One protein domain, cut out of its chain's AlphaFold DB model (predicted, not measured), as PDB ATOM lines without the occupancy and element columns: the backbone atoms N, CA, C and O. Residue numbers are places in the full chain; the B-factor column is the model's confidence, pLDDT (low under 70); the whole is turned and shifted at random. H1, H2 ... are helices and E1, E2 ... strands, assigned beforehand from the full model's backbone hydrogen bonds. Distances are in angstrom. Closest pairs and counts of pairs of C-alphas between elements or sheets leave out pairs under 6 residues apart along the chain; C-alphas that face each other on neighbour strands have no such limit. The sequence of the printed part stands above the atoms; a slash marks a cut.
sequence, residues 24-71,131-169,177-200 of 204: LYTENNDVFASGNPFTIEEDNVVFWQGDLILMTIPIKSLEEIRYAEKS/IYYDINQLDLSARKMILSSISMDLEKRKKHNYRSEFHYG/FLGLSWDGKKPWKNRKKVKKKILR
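This is residues 24 to 71, 131 to 169 and 177 to 200 of the 204 residues of an uncharacterized protein of Candidatus Marinimicrobia bacterium (UniProt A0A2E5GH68). One long helix, H1, packs on two small twisted sheets, chiefly on E3 of the three-stranded sheet E3 E4 E5 and on E6 of the five-stranded sheet E7 E6 E1 E2 E8. A long strand-poor arm, of which residues 177 to 193 stand free, sticks out from this body and returns to end as the edge strand E8. The printed part has 111 residues with one named helix and eight named strands, in the order E1 E2 E3 E4 E5 E6 E7 H1 E8, and its class is mixed, helices and strands. The larger sheet is mixed, with E2 and E8 parallel, and the smaller is antiparallel. The whole is only just compact, close to loose, with a radius of gyration of the C-alphas of 15.5 A and spans of 46 by 36 by 27 A.

E1, residues 24 to 26, begins with C-alpha 24 at (-18.524, 25.523, 18.573). E2 is residues 31 to 34, E3 residues 38 to 41, E4 residues 44 to 49, 16.3 A long, and E5 residues 52 to 58, 18.1 A. E6, residues 62 to 69, is 19.6 A long, and E7 is residues 131 to 134. H1, residues 140 to 160, is 30.3 A long and begins with C-alpha 140 at (-14.794, 11.494, 14.033). E8, residues 198 to 200, ends with C-alpha 200 at (-25.280, 32.401, 23.033).

The larger sheet is strongly twisted. In the hairpin E1 and E2, N 24 and O 32 are 2.8 A apart; E6 and E1 have N 63 and O 25 at 2.8 A; E7 and E6 have N 131 and O 67 at 2.8 A; parallel E2 and E8 have N 199 and O 31 at 2.9 A. E3, E4 and E5 form a meander, each strand the antiparallel neighbour of the one before, with N 44 and O 41 at 2.8 A and N 45 and O 57 at 2.8 A. H1 is on one face of this sheet, in two layers, helix over strands, at a height of 7.5 A; the closest C-alphas of E3 and H1 are those of Phe 38 and Ser 151, 6.1 A apart. H1 is also on the larger sheet, over E6, at a height of 9.7 A; the closest C-alphas are those of Tyr 67 and Ile 150, 7.7 A apart. In H1 every O i to N i+4 pair is within hydrogen-bond range.

The C-alphas of Glu 42 and Phe 177 are the two farthest apart, 46.4 A. Residues 72 to 130 are not printed, with C-alphas 71 and 131 10.8 A apart across the cut, nor are 170 to 176, with C-alphas 169 and 177 18.4 A apart. Of the links that are printed whole, each is tight. The mean pLDDT of the printed part is 71.7, and residues 68 to 71, 157 to 169 and 177 to 200 are under 70.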
ATOM      1  N   LEU A  24     -18.397  26.525  19.613       86.19
ATOM      2  CA  LEU A  24     -18.524  25.523  18.573       86.19
ATOM      3  C   LEU A  24     -19.076  26.206  17.323       86.19
ATOM      4  O   LEU A  24     -20.105  26.879  17.393       86.19
ATOM      5  N   TYR A  25     -18.371  26.064  16.209       84.19
ATOM      6  CA  TYR A  25     -18.793  26.554  14.902       84.19
ATOM      7  C   TYR A  25     -19.289  25.367  14.097       84.19
ATOM      8  O   TYR A  25     -18.624  24.331  14.055       84.19
ATOM      9  N   THR A  26     -20.449  25.524  13.476       85.50
ATOM     10  CA  THR A  26     -21.019  24.507  12.590       85.50
ATOM     11  C   THR A  26     -20.849  24.874  11.126       85.50
ATOM     12  O   THR A  26     -20.705  26.050  10.795       85.50
ATOM     13  N   GLU A  27     -20.955  23.874  10.251       83.69
ATOM     14  CA  GLU A  27     -20.955  24.040   8.789       83.69
ATOM     15  C   GLU A  27     -22.024  25.041   8.306       83.69
ATOM     16  O   GLU A  27     -21.818  25.785   7.346       83.69
ATOM     17  N   ASN A  28     -23.147  25.144   9.027       80.06
ATOM     18  CA  ASN A  28     -24.228  26.093   8.744       80.06
ATOM     19  C   ASN A  28     -23.899  27.546   9.145       80.06
ATOM     20  O   ASN A  28     -24.748  28.428   9.033       80.06
ATOM     21  N   ASN A  29     -22.667  27.817   9.584       74.38
ATOM     22  CA  ASN A  29     -22.209  29.075  10.178       74.38
ATOM     23  C   ASN A  29     -22.897  29.454  11.502       74.38
ATOM     24  O   ASN A  29     -22.755  30.594  11.951       74.38
ATOM     25  N   ASP A  30     -23.593  28.529  12.168       78.00
ATOM     26  CA  ASP A  30     -24.114  28.789  13.508       78.00
ATOM     27  C   ASP A  30     -22.991  28.671  14.542       78.00
ATOM     28  O   ASP A  30     -22.179  27.738  14.509       78.00
ATOM     29  N   VAL A  31     -22.955  29.630  15.474       80.06
ATOM     30  CA  VAL A  31     -21.969  29.672  16.559       80.06
ATOM     31  C   VAL A  31     -22.654  29.422  17.890       80.06
ATOM     32  O   VAL A  31     -23.425  30.263  18.359       80.06
ATOM     33  N   PHE A  32     -22.293  28.314  18.531       81.62
ATOM     34  CA  PHE A  32     -22.775  27.926  19.850       81.62
ATOM     35  C   PHE A  32     -21.723  28.249  20.898       81.62
ATOM     36  O   PHE A  32     -20.611  27.735  20.845       81.62
ATOM     37  N   ALA A  33     -22.053  29.114  21.855       79.88
ATOM     38  CA  ALA A  33     -21.152  29.460  22.952       79.88
ATOM     39  C   ALA A  33     -21.720  28.975  24.285       79.88
ATOM     40  O   ALA A  33     -22.820  29.392  24.644       79.88
ATOM     41  N   SER A  34     -20.945  28.176  25.023       79.12
ATOM     42  CA  SER A  34     -21.335  27.622  26.324       79.12
ATOM     43  C   SER A  34     -20.181  27.669  27.329       79.12
ATOM     44  O   SER A  34     -19.012  27.555  26.962       79.12
ATOM     45  N   GLY A  35     -20.506  27.885  28.604       74.69
ATOM     46  CA  GLY A  35     -19.588  27.705  29.739       74.69
ATOM     47  C   GLY A  35     -19.963  26.514  30.628       74.69
ATOM     48  O   GLY A  35     -19.327  26.302  31.656       74.69
ATOM     49  N   ASN A  36     -21.006  25.773  30.247       78.44
ATOM     50  CA  ASN A  36     -21.550  24.658  31.010       78.44
ATOM     51  C   ASN A  36     -20.803  23.352  30.703       78.44
ATOM     52  O   ASN A  36     -20.221  23.226  29.620       78.44
ATOM     53  N   PRO A  37     -20.820  22.380  31.636       80.44
ATOM     54  CA  PRO A  37     -20.299  21.050  31.360       80.44
ATOM     55  C   PRO A  37     -21.081  20.407  30.213       80.44
ATOM     56  O   PRO A  37     -22.285  20.633  30.048       80.44
ATOM     57  N   PHE A  38     -20.377  19.605  29.426       88.12
ATOM     58  CA  PHE A  38     -20.967  18.835  28.346       88.12
ATOM     59  C   PHE A  38     -20.403  17.419  28.338       88.12
ATOM     60  O   PHE A  38     -19.247  17.206  28.711       88.12
ATOM     61  N   THR A  39     -21.210  16.471  27.884       89.00
ATOM     62  CA  THR A  39     -20.817  15.078  27.646       89.00
ATOM     63  C   THR A  39     -20.869  14.778  26.155       89.00
ATOM     64  O   THR A  39     -21.403  15.558  25.359       89.00
ATOM     65  N   ILE A  40     -20.250  13.667  25.764       90.12
ATOM     66  CA  ILE A  40     -20.349  13.139  24.408       90.12
ATOM     67  C   ILE A  40     -21.160  11.853  24.469       90.12
ATOM     68  O   ILE A  40     -20.715  10.880  25.072       90.12
ATOM     69  N   GLU A  41     -22.314  11.852  23.816       88.31
ATOM     70  CA  GLU A  41     -23.245  10.725  23.767       88.31
ATOM     71  C   GLU A  41     -23.596  10.447  22.309       88.31
ATOM     72  O   GLU A  41     -24.039  11.347  21.603       88.31
ATOM     73  N   GLU A  42     -23.354   9.217  21.842       83.69
ATOM     74  CA  GLU A  42     -23.777   8.749  20.508       83.69
ATOM     75  C   GLU A  42     -23.467   9.736  19.360       83.69
ATOM     76  O   GLU A  42     -24.316  10.064  18.541       83.69
ATOM     77  N   ASP A  43     -22.230  10.244  19.314       89.12
ATOM     78  CA  ASP A  43     -21.742  11.232  18.329       89.12
ATOM     79  C   ASP A  43     -22.299  12.655  18.476       89.12
ATOM     80  O   ASP A  43     -22.064  13.508  17.613       89.12
ATOM     81  N   ASN A  44     -22.969  12.950  19.582       90.12
ATOM     82  CA  ASN A  44     -23.488  14.268  19.897       90.12
ATOM     83  C   ASN A  44     -22.792  14.876  21.113       90.12
ATOM     84  O   ASN A  44     -22.425  14.190  22.063       90.12
ATOM     85  N   VAL A  45     -22.634  16.195  21.087       90.06
ATOM     86  CA  VAL A  45     -22.234  17.007  22.233       90.06
ATOM     87  C   VAL A  45     -23.497  17.429  22.970       90.06
ATOM     88  O   VAL A  45     -24.290  18.195  22.421       90.06
ATOM     89  N   VAL A  46     -23.678  16.945  24.196       90.38
ATOM     90  CA  VAL A  46     -24.844  17.232  25.042       90.38
ATOM     91  C   VAL A  46     -24.432  18.206  26.137       90.38
ATOM     92  O   VAL A  46     -23.548  17.913  26.940       90.38
ATOM     93  N   PHE A  47     -25.051  19.384  26.169       87.56
ATOM     94  CA  PHE A  47     -24.805  20.392  27.201       87.56
ATOM     95  C   PHE A  47     -25.810  20.269  28.341       87.56
ATOM     96  O   PHE A  47     -27.015  20.192  28.103       87.56
ATOM     97  N   TRP A  48     -25.315  20.353  29.576       83.19
ATOM     98  CA  TRP A  48     -26.104  20.118  30.786       83.19
ATOM     99  C   TRP A  48     -26.257  21.368  31.654       83.19
ATOM    100  O   TRP A  48     -25.349  22.200  31.748       83.19
ATOM    101  N   GLN A  49     -27.382  21.462  32.361       81.50
ATOM    102  CA  GLN A  49     -27.593  22.375  33.485       81.50
ATOM    103  C   GLN A  49     -28.261  21.625  34.639       81.50
ATOM    104  O   GLN A  49     -29.464  21.379  34.624       81.50
ATOM    105  N   GLY A  50     -27.465  21.265  35.650       79.50
ATOM    106  CA  GLY A  50     -27.925  20.322  36.672       79.50
ATOM    107  C   GLY A  50     -28.252  18.988  36.005       79.50
ATOM    108  O   GLY A  50     -27.401  18.461  35.293       79.50
ATOM    109  N   ASP A  51     -29.490  18.529  36.170       80.69
ATOM    110  CA  ASP A  51     -29.998  17.281  35.583       80.69
ATOM    111  C   ASP A  51     -30.766  17.499  34.261       80.69
ATOM    112  O   ASP A  51     -31.338  16.566  33.702       80.69
ATOM    113  N   LEU A  52     -30.807  18.738  33.752       82.81
ATOM    114  CA  LEU A  52     -31.536  19.093  32.533       82.81
ATOM    115  C   LEU A  52     -30.602  19.193  31.323       82.81
ATOM    116  O   LEU A  52     -29.554  19.845  31.377       82.81
ATOM    117  N   ILE A  53     -31.032  18.603  30.204       84.75
ATOM    118  CA  ILE A  53     -30.385  18.754  28.898       84.75
ATOM    119  C   ILE A  53     -30.761  20.119  28.324       84.75
ATOM    120  O   ILE A  53     -31.934  20.417  28.109       84.75
ATOM    121  N   LEU A  54     -29.757  20.951  28.058       82.31
ATOM    122  CA  LEU A  54     -29.954  22.266  27.456       82.31
ATOM    123  C   LEU A  54     -30.031  22.195  25.941       82.31
ATOM    124  O   LEU A  54     -30.868  22.846  25.321       82.31
ATOM    125  N   MET A  55     -29.088  21.473  25.346       84.50
ATOM    126  CA  MET A  55     -28.962  21.381  23.904       84.50
ATOM    127  C   MET A  55     -28.047  20.230  23.505       84.50
ATOM    128  O   MET A  55     -27.125  19.870  24.240       84.50
ATOM    129  N   THR A  56     -28.262  19.746  22.288       87.44
ATOM    130  CA  THR A  56     -27.510  18.645  21.694       87.44
ATOM    131  C   THR A  56     -27.031  19.063  20.310       87.44
ATOM    132  O   THR A  56     -27.817  19.574  19.514       87.44
ATOM    133  N   ILE A  57     -25.739  18.883  20.027       89.38
ATOM    134  CA  ILE A  57     -25.122  19.257  18.745       89.38
ATOM    135  C   ILE A  57     -24.417  18.038  18.145       89.38
ATOM    136  O   ILE A  57     -23.533  17.483  18.800       89.38
ATOM    137  N   PRO A  58     -24.716  17.640  16.899       90.56
ATOM    138  CA  PRO A  58     -24.023  16.525  16.266       90.56
ATOM    139  C   PRO A  58     -22.571  16.887  15.936       90.56
ATOM    140  O   PRO A  58     -22.310  17.891  15.270       90.56
ATOM    141  N   ILE A  59     -21.615  16.037  16.329       89.50
ATOM    142  CA  ILE A  59     -20.167  16.262  16.131       89.50
ATOM    143  C   ILE A  59     -19.805  16.375  14.647       89.50
ATOM    144  O   ILE A  59     -18.892  17.115  14.278       89.50
ATOM    145  N   LYS A  60     -20.533  15.661  13.781       88.50
ATOM    146  CA  LYS A  60     -20.335  15.707  12.327       88.50
ATOM    147  C   LYS A  60     -20.515  17.117  11.764       88.50
ATOM    148  O   LYS A  60     -19.752  17.493  10.890       88.50
ATOM    149  N   SER A  61     -21.444  17.894  12.324       88.38
ATOM    150  CA  SER A  61     -21.741  19.259  11.869       88.38
ATOM    151  C   SER A  61     -20.707  20.305  12.291       88.38
ATOM    152  O   SER A  61     -20.840  21.465  11.912       88.38
ATOM    153  N   LEU A  62     -19.724  19.936  13.123       87.88
ATOM    154  CA  LEU A  62     -18.759  20.870  13.692       87.88
ATOM    155  C   LEU A  62     -17.577  21.107  12.744       87.88
ATOM    156  O   LEU A  62     -16.915  20.161  12.322       87.88
ATOM    157  N   GLU A  63     -17.286  22.384  12.508       86.81
ATOM    158  CA  GLU A  63     -16.235  22.872  11.613       86.81
ATOM    159  C   GLU A  63     -14.984  23.312  12.398       86.81
ATOM    160  O   GLU A  63     -13.853  22.898  12.139       86.81
ATOM    161  N   GLU A  64     -15.201  24.145  13.419       84.38
ATOM    162  CA  GLU A  64     -14.149  24.774  14.216       84.38
ATOM    163  C   GLU A  64     -14.545  24.765  15.699       84.38
ATOM    164  O   GLU A  64     -15.695  25.027  16.065       84.38
ATOM    165  N   ILE A  65     -13.576  24.517  16.578       84.62
ATOM    166  CA  ILE A  65     -13.739  24.647  18.028       84.62
ATOM    167  C   ILE A  65     -12.806  25.748  18.520       84.62
ATOM    168  O   ILE A  65     -11.593  25.700  18.310       84.62
ATOM    169  N   ARG A  66     -13.360  26.728  19.238       82.44
ATOM    170  CA  ARG A  66     -12.570  27.710  19.989       82.44
ATOM    171  C   ARG A  66     -12.761  27.492  21.471       82.44
ATOM    172  O   ARG A  66     -13.844  27.719  22.007       82.44
ATOM    173  N   TYR A  67     -11.686  27.118  22.142       76.38
ATOM    174  CA  TYR A  67     -11.685  26.919  23.580       76.38
ATOM    175  C   TYR A  67     -10.973  28.083  24.260       76.38
ATOM    176  O   TYR A  67      -9.781  28.304  24.049       76.38
ATOM    177  N   ALA A  68     -11.715  28.877  25.034       68.94
ATOM    178  CA  ALA A  68     -11.154  29.987  25.787       68.94
ATOM    179  C   ALA A  68     -10.747  29.510  27.187       68.94
ATOM    180  O   ALA A  68     -11.591  29.415  28.078       68.94
ATOM    181  N   GLU A  69      -9.458  29.243  27.376       62.50
ATOM    182  CA  GLU A  69      -8.888  28.748  28.623       62.50
ATOM    183  C   GLU A  69      -8.606  29.891  29.611       62.50
ATOM    184  O   GLU A  69      -8.130  30.972  29.248       62.50
ATOM    185  N   LYS A  70      -8.866  29.665  30.904       54.38
ATOM    186  CA  LYS A  70      -8.529  30.619  31.968       54.38
ATOM    187  C   LYS A  70      -7.061  30.422  32.366       54.38
ATOM    188  O   LYS A  70      -6.787  29.865  33.427       54.38
ATOM    189  N   SER A  71      -6.168  30.869  31.483       51.41
ATOM    190  CA  SER A  71      -4.698  30.737  31.562       51.41
ATOM    191  C   SER A  71      -4.004  31.934  32.250       51.41
ATOM    192  O   SER A  71      -2.795  31.949  32.453       51.41
ATOM    193  N   ILE A 131      -7.599  28.726  22.268       71.50
ATOM    194  CA  ILE A 131      -7.082  27.638  21.458       71.50
ATOM    195  C   ILE A 131      -8.059  27.439  20.306       71.50
ATOM    196  O   ILE A 131      -9.274  27.440  20.512       71.50
ATOM    197  N   TYR A 132      -7.514  27.321  19.102       76.88
ATOM    198  CA  TYR A 132      -8.270  27.129  17.872       76.88
ATOM    199  C   TYR A 132      -7.995  25.715  17.376       76.88
ATOM    200  O   TYR A 132      -6.838  25.369  17.143       76.88
ATOM    201  N   TYR A 133      -9.051  24.929  17.217       77.88
ATOM    202  CA  TYR A 133      -9.001  23.630  16.564       77.88
ATOM    203  C   TYR A 133      -9.821  23.713  15.283       77.88
ATOM    204  O   TYR A 133     -11.032  23.929  15.337       77.88
ATOM    205  N   ASP A 134      -9.154  23.555  14.146       82.44
ATOM    206  CA  ASP A 134      -9.813  23.300  12.868       82.44
ATOM    207  C   ASP A 134     -10.049  21.791  12.776       82.44
ATOM    208  O   ASP A 134      -9.088  21.019  12.799       82.44
ATOM    209  N   ILE A 135     -11.316  21.370  12.789       84.56
ATOM    210  CA  ILE A 135     -11.692  19.953  12.880       84.56
ATOM    211  C   ILE A 135     -12.336  19.408  11.609       84.56
ATOM    212  O   ILE A 135     -12.631  18.215  11.550       84.56
ATOM    213  N   ASN A 136     -12.455  20.227  10.564       79.88
ATOM    214  CA  ASN A 136     -13.042  19.833   9.283       79.88
ATOM    215  C   ASN A 136     -12.436  18.567   8.689       79.88
ATOM    216  O   ASN A 136     -13.152  17.692   8.213       79.88
ATOM    217  N   GLN A 137     -11.112  18.461   8.740       81.50
ATOM    218  CA  GLN A 137     -10.368  17.371   8.110       81.50
ATOM    219  C   GLN A 137     -10.056  16.219   9.075       81.50
ATOM    220  O   GLN A 137      -9.409  15.254   8.686       81.50
ATOM    221  N   LEU A 138     -10.479  16.323  10.340       86.31
ATOM    222  CA  LEU A 138     -10.208  15.319  11.364       86.31
ATOM    223  C   LEU A 138     -11.289  14.237  11.377       86.31
ATOM    224  O   LEU A 138     -12.485  14.540  11.318       86.31
ATOM    225  N   ASP A 139     -10.857  12.987  11.550       89.56
ATOM    226  CA  ASP A 139     -11.748  11.844  11.740       89.56
ATOM    227  C   ASP A 139     -12.625  12.012  12.981       89.56
ATOM    228  O   ASP A 139     -12.229  12.605  13.990       89.56
ATOM    229  N   LEU A 140     -13.812  11.406  12.951       87.31
ATOM    230  CA  LEU A 140     -14.794  11.494  14.033       87.31
ATOM    231  C   LEU A 140     -14.228  11.040  15.392       87.31
ATOM    232  O   LEU A 140     -14.537  11.643  16.419       87.31
ATOM    233  N   SER A 141     -13.341  10.039  15.399       87.56
ATOM    234  CA  SER A 141     -12.625   9.597  16.605       87.56
ATOM    235  C   SER A 141     -11.720  10.697  17.179       87.56
ATOM    236  O   SER A 141     -11.775  10.997  18.373       87.56
ATOM    237  N   ALA A 142     -10.951  11.379  16.325       88.19
ATOM    238  CA  ALA A 142     -10.084  12.474  16.747       88.19
ATOM    239  C   ALA A 142     -10.895  13.689  17.229       88.19
ATOM    240  O   ALA A 142     -10.554  14.295  18.247       88.19
ATOM    241  N   ARG A 143     -12.018  14.000  16.562       90.00
ATOM    242  CA  ARG A 143     -12.956  15.046  17.008       90.00
ATOM    243  C   ARG A 143     -13.496  14.757  18.409       90.00
ATOM    244  O   ARG A 143     -13.458  15.637  19.269       90.00
ATOM    245  N   LYS A 144     -13.940  13.518  18.660       90.75
ATOM    246  CA  LYS A 144     -14.379  13.068  19.990       90.75
ATOM    247  C   LYS A 144     -13.271  13.204  21.023       90.75
ATOM    248  O   LYS A 144     -13.520  13.731  22.097       90.75
ATOM    249  N   MET A 145     -12.050  12.783  20.697       89.88
ATOM    250  CA  MET A 145     -10.913  12.876  21.614       89.88
ATOM    251  C   MET A 145     -10.633  14.326  22.041       89.88
ATOM    252  O   MET A 145     -10.457  14.591  23.231       89.88
ATOM    253  N   ILE A 146     -10.641  15.273  21.095       87.69
ATOM    254  CA  ILE A 146     -10.454  16.705  21.385       87.69
ATOM    255  C   ILE A 146     -11.577  17.222  22.292       87.69
ATOM    256  O   ILE A 146     -11.304  17.855  23.312       87.69
ATOM    257  N   LEU A 147     -12.836  16.932  21.954       89.88
ATOM    258  CA  LEU A 147     -13.993  17.359  22.743       89.88
ATOM    259  C   LEU A 147     -13.994  16.749  24.152       89.88
ATOM    260  O   LEU A 147     -14.249  17.468  25.116       89.88
ATOM    261  N   SER A 148     -13.646  15.469  24.293       88.56
ATOM    262  CA  SER A 148     -13.522  14.795  25.591       88.56
ATOM    263  C   SER A 148     -12.420  15.414  26.442       88.56
ATOM    264  O   SER A 148     -12.625  15.647  27.630       88.56
ATOM    265  N   SER A 149     -11.273  15.743  25.841       86.06
ATOM    266  CA  SER A 149     -10.184  16.444  26.531       86.06
ATOM    267  C   SER A 149     -10.644  17.804  27.075       86.06
ATOM    268  O   SER A 149     -10.404  18.125  28.241       86.06
ATOM    269  N   ILE A 150     -11.389  18.573  26.271       85.94
ATOM    270  CA  ILE A 150     -11.955  19.863  26.689       85.94
ATOM    271  C   ILE A 150     -13.004  19.683  27.800       85.94
ATOM    272  O   ILE A 150     -12.991  20.434  28.776       85.94
ATOM    273  N   SER A 151     -13.894  18.694  27.678       87.44
ATOM    274  CA  SER A 151     -14.907  18.376  28.696       87.44
ATOM    275  C   SER A 151     -14.259  18.039  30.043       87.44
ATOM    276  O   SER A 151     -14.596  18.641  31.065       87.44
ATOM    277  N   MET A 152     -13.243  17.170  30.034       84.00
ATOM    278  CA  MET A 152     -12.479  16.810  31.229       84.00
ATOM    279  C   MET A 152     -11.793  18.019  31.879       84.00
ATOM    280  O   MET A 152     -11.741  18.106  33.108       84.00
ATOM    281  N   ASP A 153     -11.257  18.956  31.088       79.50
ATOM    282  CA  ASP A 153     -10.645  20.181  31.623       79.50
ATOM    283  C   ASP A 153     -11.686  21.104  32.283       79.50
ATOM    284  O   ASP A 153     -11.472  21.604  33.393       79.50
ATOM    285  N   LEU A 154     -12.856  21.270  31.654       78.62
ATOM    286  CA  LEU A 154     -13.978  22.030  32.218       78.62
ATOM    287  C   LEU A 154     -14.478  21.420  33.539       78.62
ATOM    288  O   LEU A 154     -14.706  22.147  34.513       78.62
ATOM    289  N   GLU A 155     -14.608  20.093  33.607       79.62
ATOM    290  CA  GLU A 155     -15.080  19.384  34.799       79.62
ATOM    291  C   GLU A 155     -14.084  19.480  35.966       79.62
ATOM    292  O   GLU A 155     -14.454  19.877  37.080       79.62
ATOM    293  N   LYS A 156     -12.794  19.204  35.711       74.94
ATOM    294  CA  LYS A 156     -11.723  19.315  36.721       74.94
ATOM    295  C   LYS A 156     -11.704  20.691  37.378       74.94
ATOM    296  O   LYS A 156     -11.509  20.809  38.592       74.94
ATOM    297  N   ARG A 157     -11.934  21.749  36.599       68.56
ATOM    298  CA  ARG A 157     -11.926  23.125  37.103       68.56
ATOM    299  C   ARG A 157     -13.191  23.496  37.866       68.56
ATOM    300  O   ARG A 157     -13.068  24.206  38.865       68.56
ATOM    301  N   LYS A 158     -14.366  22.986  37.473       69.62
ATOM    302  CA  LYS A 158     -15.606  23.156  38.251       69.62
ATOM    303  C   LYS A 158     -15.468  22.554  39.653       69.62
ATOM    304  O   LYS A 158     -15.904  23.172  40.620       69.62
ATOM    305  N   LYS A 159     -14.813  21.393  39.771       68.69
ATOM    306  CA  LYS A 159     -14.638  20.678  41.046       68.69
ATOM    307  C   LYS A 159     -13.558  21.280  41.954       68.69
ATOM    308  O   LYS A 159     -13.773  21.396  43.154       68.69
ATOM    309  N   HIS A 160     -12.405  21.668  41.400       59.34
ATOM    310  CA  HIS A 160     -11.227  22.036  42.203       59.34
ATOM    311  C   HIS A 160     -10.809  23.513  42.117       59.34
ATOM    312  O   HIS A 160      -9.763  23.873  42.653       59.34
ATOM    313  N   ASN A 161     -11.584  24.387  41.453       60.75
ATOM    314  CA  ASN A 161     -11.209  25.795  41.215       60.75
ATOM    315  C   ASN A 161      -9.793  25.947  40.608       60.75
ATOM    316  O   ASN A 161      -9.089  26.939  40.827       60.75
ATOM    317  N   TYR A 162      -9.363  24.937  39.848       56.72
ATOM    318  CA  TYR A 162      -8.005  24.823  39.339       56.72
ATOM    319  C   TYR A 162      -7.732  25.847  38.224       56.72
ATOM    320  O   TYR A 162      -8.618  26.228  37.449       56.72
ATOM    321  N   ARG A 163      -6.485  26.316  38.139       56.41
ATOM    322  CA  ARG A 163      -6.004  27.204  37.075       56.41
ATOM    323  C   ARG A 163      -5.009  26.446  36.208       56.41
ATOM    324  O   ARG A 163      -3.833  26.440  36.535       56.41
ATOM    325  N   SER A 164      -5.469  25.792  35.141       51.28
ATOM    326  CA  SER A 164      -4.550  25.321  34.103       51.28
ATOM    327  C   SER A 164      -3.953  26.514  33.348       51.28
ATOM    328  O   SER A 164      -4.618  27.522  33.086       51.28
ATOM    329  N   GLU A 165      -2.653  26.421  33.118       55.91
ATOM    330  CA  GLU A 165      -1.871  27.330  32.290       55.91
ATOM    331  C   GLU A 165      -1.602  26.569  30.989       55.91
ATOM    332  O   GLU A 165      -1.195  25.406  31.038       55.91
ATOM    333  N   PHE A 166      -1.846  27.185  29.832       52.69
ATOM    334  CA  PHE A 166      -1.522  26.537  28.564       52.69
ATOM    335  C   PHE A 166      -0.014  26.622  28.326       52.69
ATOM    336  O   PHE A 166       0.556  27.713  28.243       52.69
ATOM    337  N   HIS A 167       0.648  25.474  28.206       54.69
ATOM    338  CA  HIS A 167       2.077  25.411  27.927       54.69
ATOM    339  C   HIS A 167       2.303  25.285  26.415       54.69
ATOM    340  O   HIS A 167       1.962  24.270  25.813       54.69
ATOM    341  N   TYR A 168       2.891  26.305  25.783       46.06
ATOM    342  CA  TYR A 168       3.290  26.222  24.376       46.06
ATOM    343  C   TYR A 168       4.601  25.426  24.215       46.06
ATOM    344  O   TYR A 168       5.604  25.747  24.852       46.06
ATOM    345  N   GLY A 169       4.605  24.444  23.303       50.09
ATOM    346  CA  GLY A 169       5.799  23.726  22.827       50.09
ATOM    347  C   GLY A 169       5.931  22.272  23.317       50.09
ATOM    348  O   GLY A 169       5.285  21.892  24.290       50.09
ATOM    349  N   PHE A 177      10.993  34.606  34.960       40.41
ATOM    350  CA  PHE A 177      10.896  35.167  36.313       40.41
ATOM    351  C   PHE A 177       9.645  36.040  36.529       40.41
ATOM    352  O   PHE A 177       9.277  36.840  35.674       40.41
ATOM    353  N   LEU A 178       8.970  35.845  37.670       48.41
ATOM    354  CA  LEU A 178       7.690  36.468  38.064       48.41
ATOM    355  C   LEU A 178       6.467  36.157  37.172       48.41
ATOM    356  O   LEU A 178       5.360  36.589  37.488       48.41
ATOM    357  N   GLY A 179       6.603  35.352  36.111       45.12
ATOM    358  CA  GLY A 179       5.464  34.918  35.293       45.12
ATOM    359  C   GLY A 179       4.871  35.998  34.383       45.12
ATOM    360  O   GLY A 179       3.763  35.817  33.882       45.12
ATOM    361  N   LEU A 180       5.603  37.093  34.155       41.69
ATOM    362  CA  LEU A 180       5.302  38.114  33.151       41.69
ATOM    363  C   LEU A 180       5.949  37.721  31.815       41.69
ATOM    364  O   LEU A 180       6.917  38.331  31.371       41.69
ATOM    365  N   SER A 181       5.431  36.681  31.169       46.28
ATOM    366  CA  SER A 181       5.766  36.370  29.778       46.28
ATOM    367  C   SER A 181       4.616  36.817  28.884       46.28
ATOM    368  O   SER A 181       3.642  36.106  28.656       46.28
ATOM    369  N   TRP A 182       4.701  38.048  28.380       45.34
ATOM    370  CA  TRP A 182       3.845  38.466  27.278       45.34
ATOM    371  C   TRP A 182       4.547  38.103  25.971       45.34
ATOM    372  O   TRP A 182       5.268  38.916  25.406       45.34
ATOM    373  N   ASP A 183       4.307  36.892  25.457       45.56
ATOM    374  CA  ASP A 183       4.782  36.472  24.120       45.56
ATOM    375  C   ASP A 183       4.020  37.195  22.978       45.56
ATOM    376  O   ASP A 183       4.099  36.807  21.817       45.56
ATOM    377  N   GLY A 184       3.273  38.265  23.298       42.06
ATOM    378  CA  GLY A 184       2.676  39.172  22.329       42.06
ATOM    379  C   GLY A 184       1.774  38.454  21.333       42.06
ATOM    380  O   GLY A 184       2.147  38.232  20.181       42.06
ATOM    381  N   LYS A 185       0.529  38.147  21.716       46.69
ATOM    382  CA  LYS A 185      -0.480  37.826  20.698       46.69
ATOM    383  C   LYS A 185      -0.605  39.020  19.779       46.69
ATOM    384  O   LYS A 185      -1.206  39.999  20.192       46.69
ATOM    385  N   LYS A 186      -0.078  38.910  18.556       44.03
ATOM    386  CA  LYS A 186      -0.219  39.887  17.469       44.03
ATOM    387  C   LYS A 186      -1.718  40.154  17.248       44.03
ATOM    388  O   LYS A 186      -2.360  39.370  16.544       44.03
ATOM    389  N   PRO A 187      -2.312  41.215  17.832       43.50
ATOM    390  CA  PRO A 187      -3.743  41.475  17.693       43.50
ATOM    391  C   PRO A 187      -4.117  41.861  16.252       43.50
ATOM    392  O   PRO A 187      -5.286  41.801  15.888       43.50
ATOM    393  N   TRP A 188      -3.108  42.184  15.437       39.66
ATOM    394  CA  TRP A 188      -3.155  42.546  14.020       39.66
ATOM    395  C   TRP A 188      -3.059  41.369  13.033       39.66
ATOM    396  O   TRP A 188      -3.145  41.595  11.830       39.66
ATOM    397  N   LYS A 189      -2.896  40.109  13.472       38.44
ATOM    398  CA  LYS A 189      -3.063  38.978  12.535       38.44
ATOM    399  C   LYS A 189      -4.546  38.883  12.164       38.44
ATOM    400  O   LYS A 189      -5.373  38.656  13.046       38.44
ATOM    401  N   ASN A 190      -4.855  39.079  10.879       39.62
ATOM    402  CA  ASN A 190      -6.205  39.069  10.311       39.62
ATOM    403  C   ASN A 190      -7.006  37.856  10.800       39.62
ATOM    404  O   ASN A 190      -6.851  36.739  10.312       39.62
ATOM    405  N   ARG A 191      -7.867  38.083  11.794       50.38
ATOM    406  CA  ARG A 191      -8.836  37.095  12.262       50.38
ATOM    407  C   ARG A 191      -9.925  37.000  11.196       50.38
ATOM    408  O   ARG A 191     -10.444  38.040  10.787       50.38
ATOM    409  N   LYS A 192     -10.293  35.787  10.759       45.12
ATOM    410  CA  LYS A 192     -11.512  35.579   9.956       45.12
ATOM    411  C   LYS A 192     -12.660  36.323  10.657       45.12
ATOM    412  O   LYS A 192     -12.950  36.054  11.826       45.12
ATOM    413  N   LYS A 193     -13.276  37.301   9.977       43.84
ATOM    414  CA  LYS A 193     -14.478  37.979  10.483       43.84
ATOM    415  C   LYS A 193     -15.552  36.909  10.685       43.84
ATOM    416  O   LYS A 193     -15.878  36.201   9.738       43.84
ATOM    417  N   VAL A 194     -16.084  36.799  11.902       46.78
ATOM    418  CA  VAL A 194     -17.217  35.909  12.196       46.78
ATOM    419  C   VAL A 194     -18.398  36.364  11.336       46.78
ATOM    420  O   VAL A 194     -18.879  37.488  11.495       46.78
ATOM    421  N   LYS A 195     -18.836  35.533  10.388       40.84
ATOM    422  CA  LYS A 195     -20.001  35.817   9.545       40.84
ATOM    423  C   LYS A 195     -21.269  35.249  10.210       40.84
ATOM    424  O   LYS A 195     -21.619  34.111   9.974       40.84
ATOM    425  N   LYS A 196     -21.960  36.125  10.958       55.97
ATOM    426  CA  LYS A 196     -23.384  36.090  11.401       55.97
ATOM    427  C   LYS A 196     -23.848  34.972  12.380       55.97
ATOM    428  O   LYS A 196     -23.123  34.042  12.665       55.97
ATOM    429  N   LYS A 197     -25.016  35.259  13.000       42.00
ATOM    430  CA  LYS A 197     -25.792  34.632  14.110       42.00
ATOM    431  C   LYS A 197     -25.004  33.843  15.181       42.00
ATOM    432  O   LYS A 197     -24.786  32.646  15.095       42.00
ATOM    433  N   ILE A 198     -24.662  34.531  16.277       46.28
ATOM    434  CA  ILE A 198     -24.144  33.885  17.495       46.28
ATOM    435  C   ILE A 198     -25.332  33.503  18.381       46.28
ATOM    436  O   ILE A 198     -25.951  34.388  18.977       46.28
ATOM    437  N   LEU A 199     -25.623  32.211  18.504       47.38
ATOM    438  CA  LEU A 199     -26.563  31.693  19.495       47.38
ATOM    439  C   LEU A 199     -25.795  31.485  20.807       47.38
ATOM    440  O   LEU A 199     -24.995  30.563  20.974       47.38
ATOM    441  N   ARG A 200     -25.958  32.434  21.733       45.69
ATOM    442  CA  ARG A 200     -25.280  32.401  23.033       45.69
ATOM    443  C   ARG A 200     -26.151  31.668  24.040       45.69
ATOM    444  O   ARG A 200     -27.189  32.190  24.430       45.69
TER     445      ARG A 200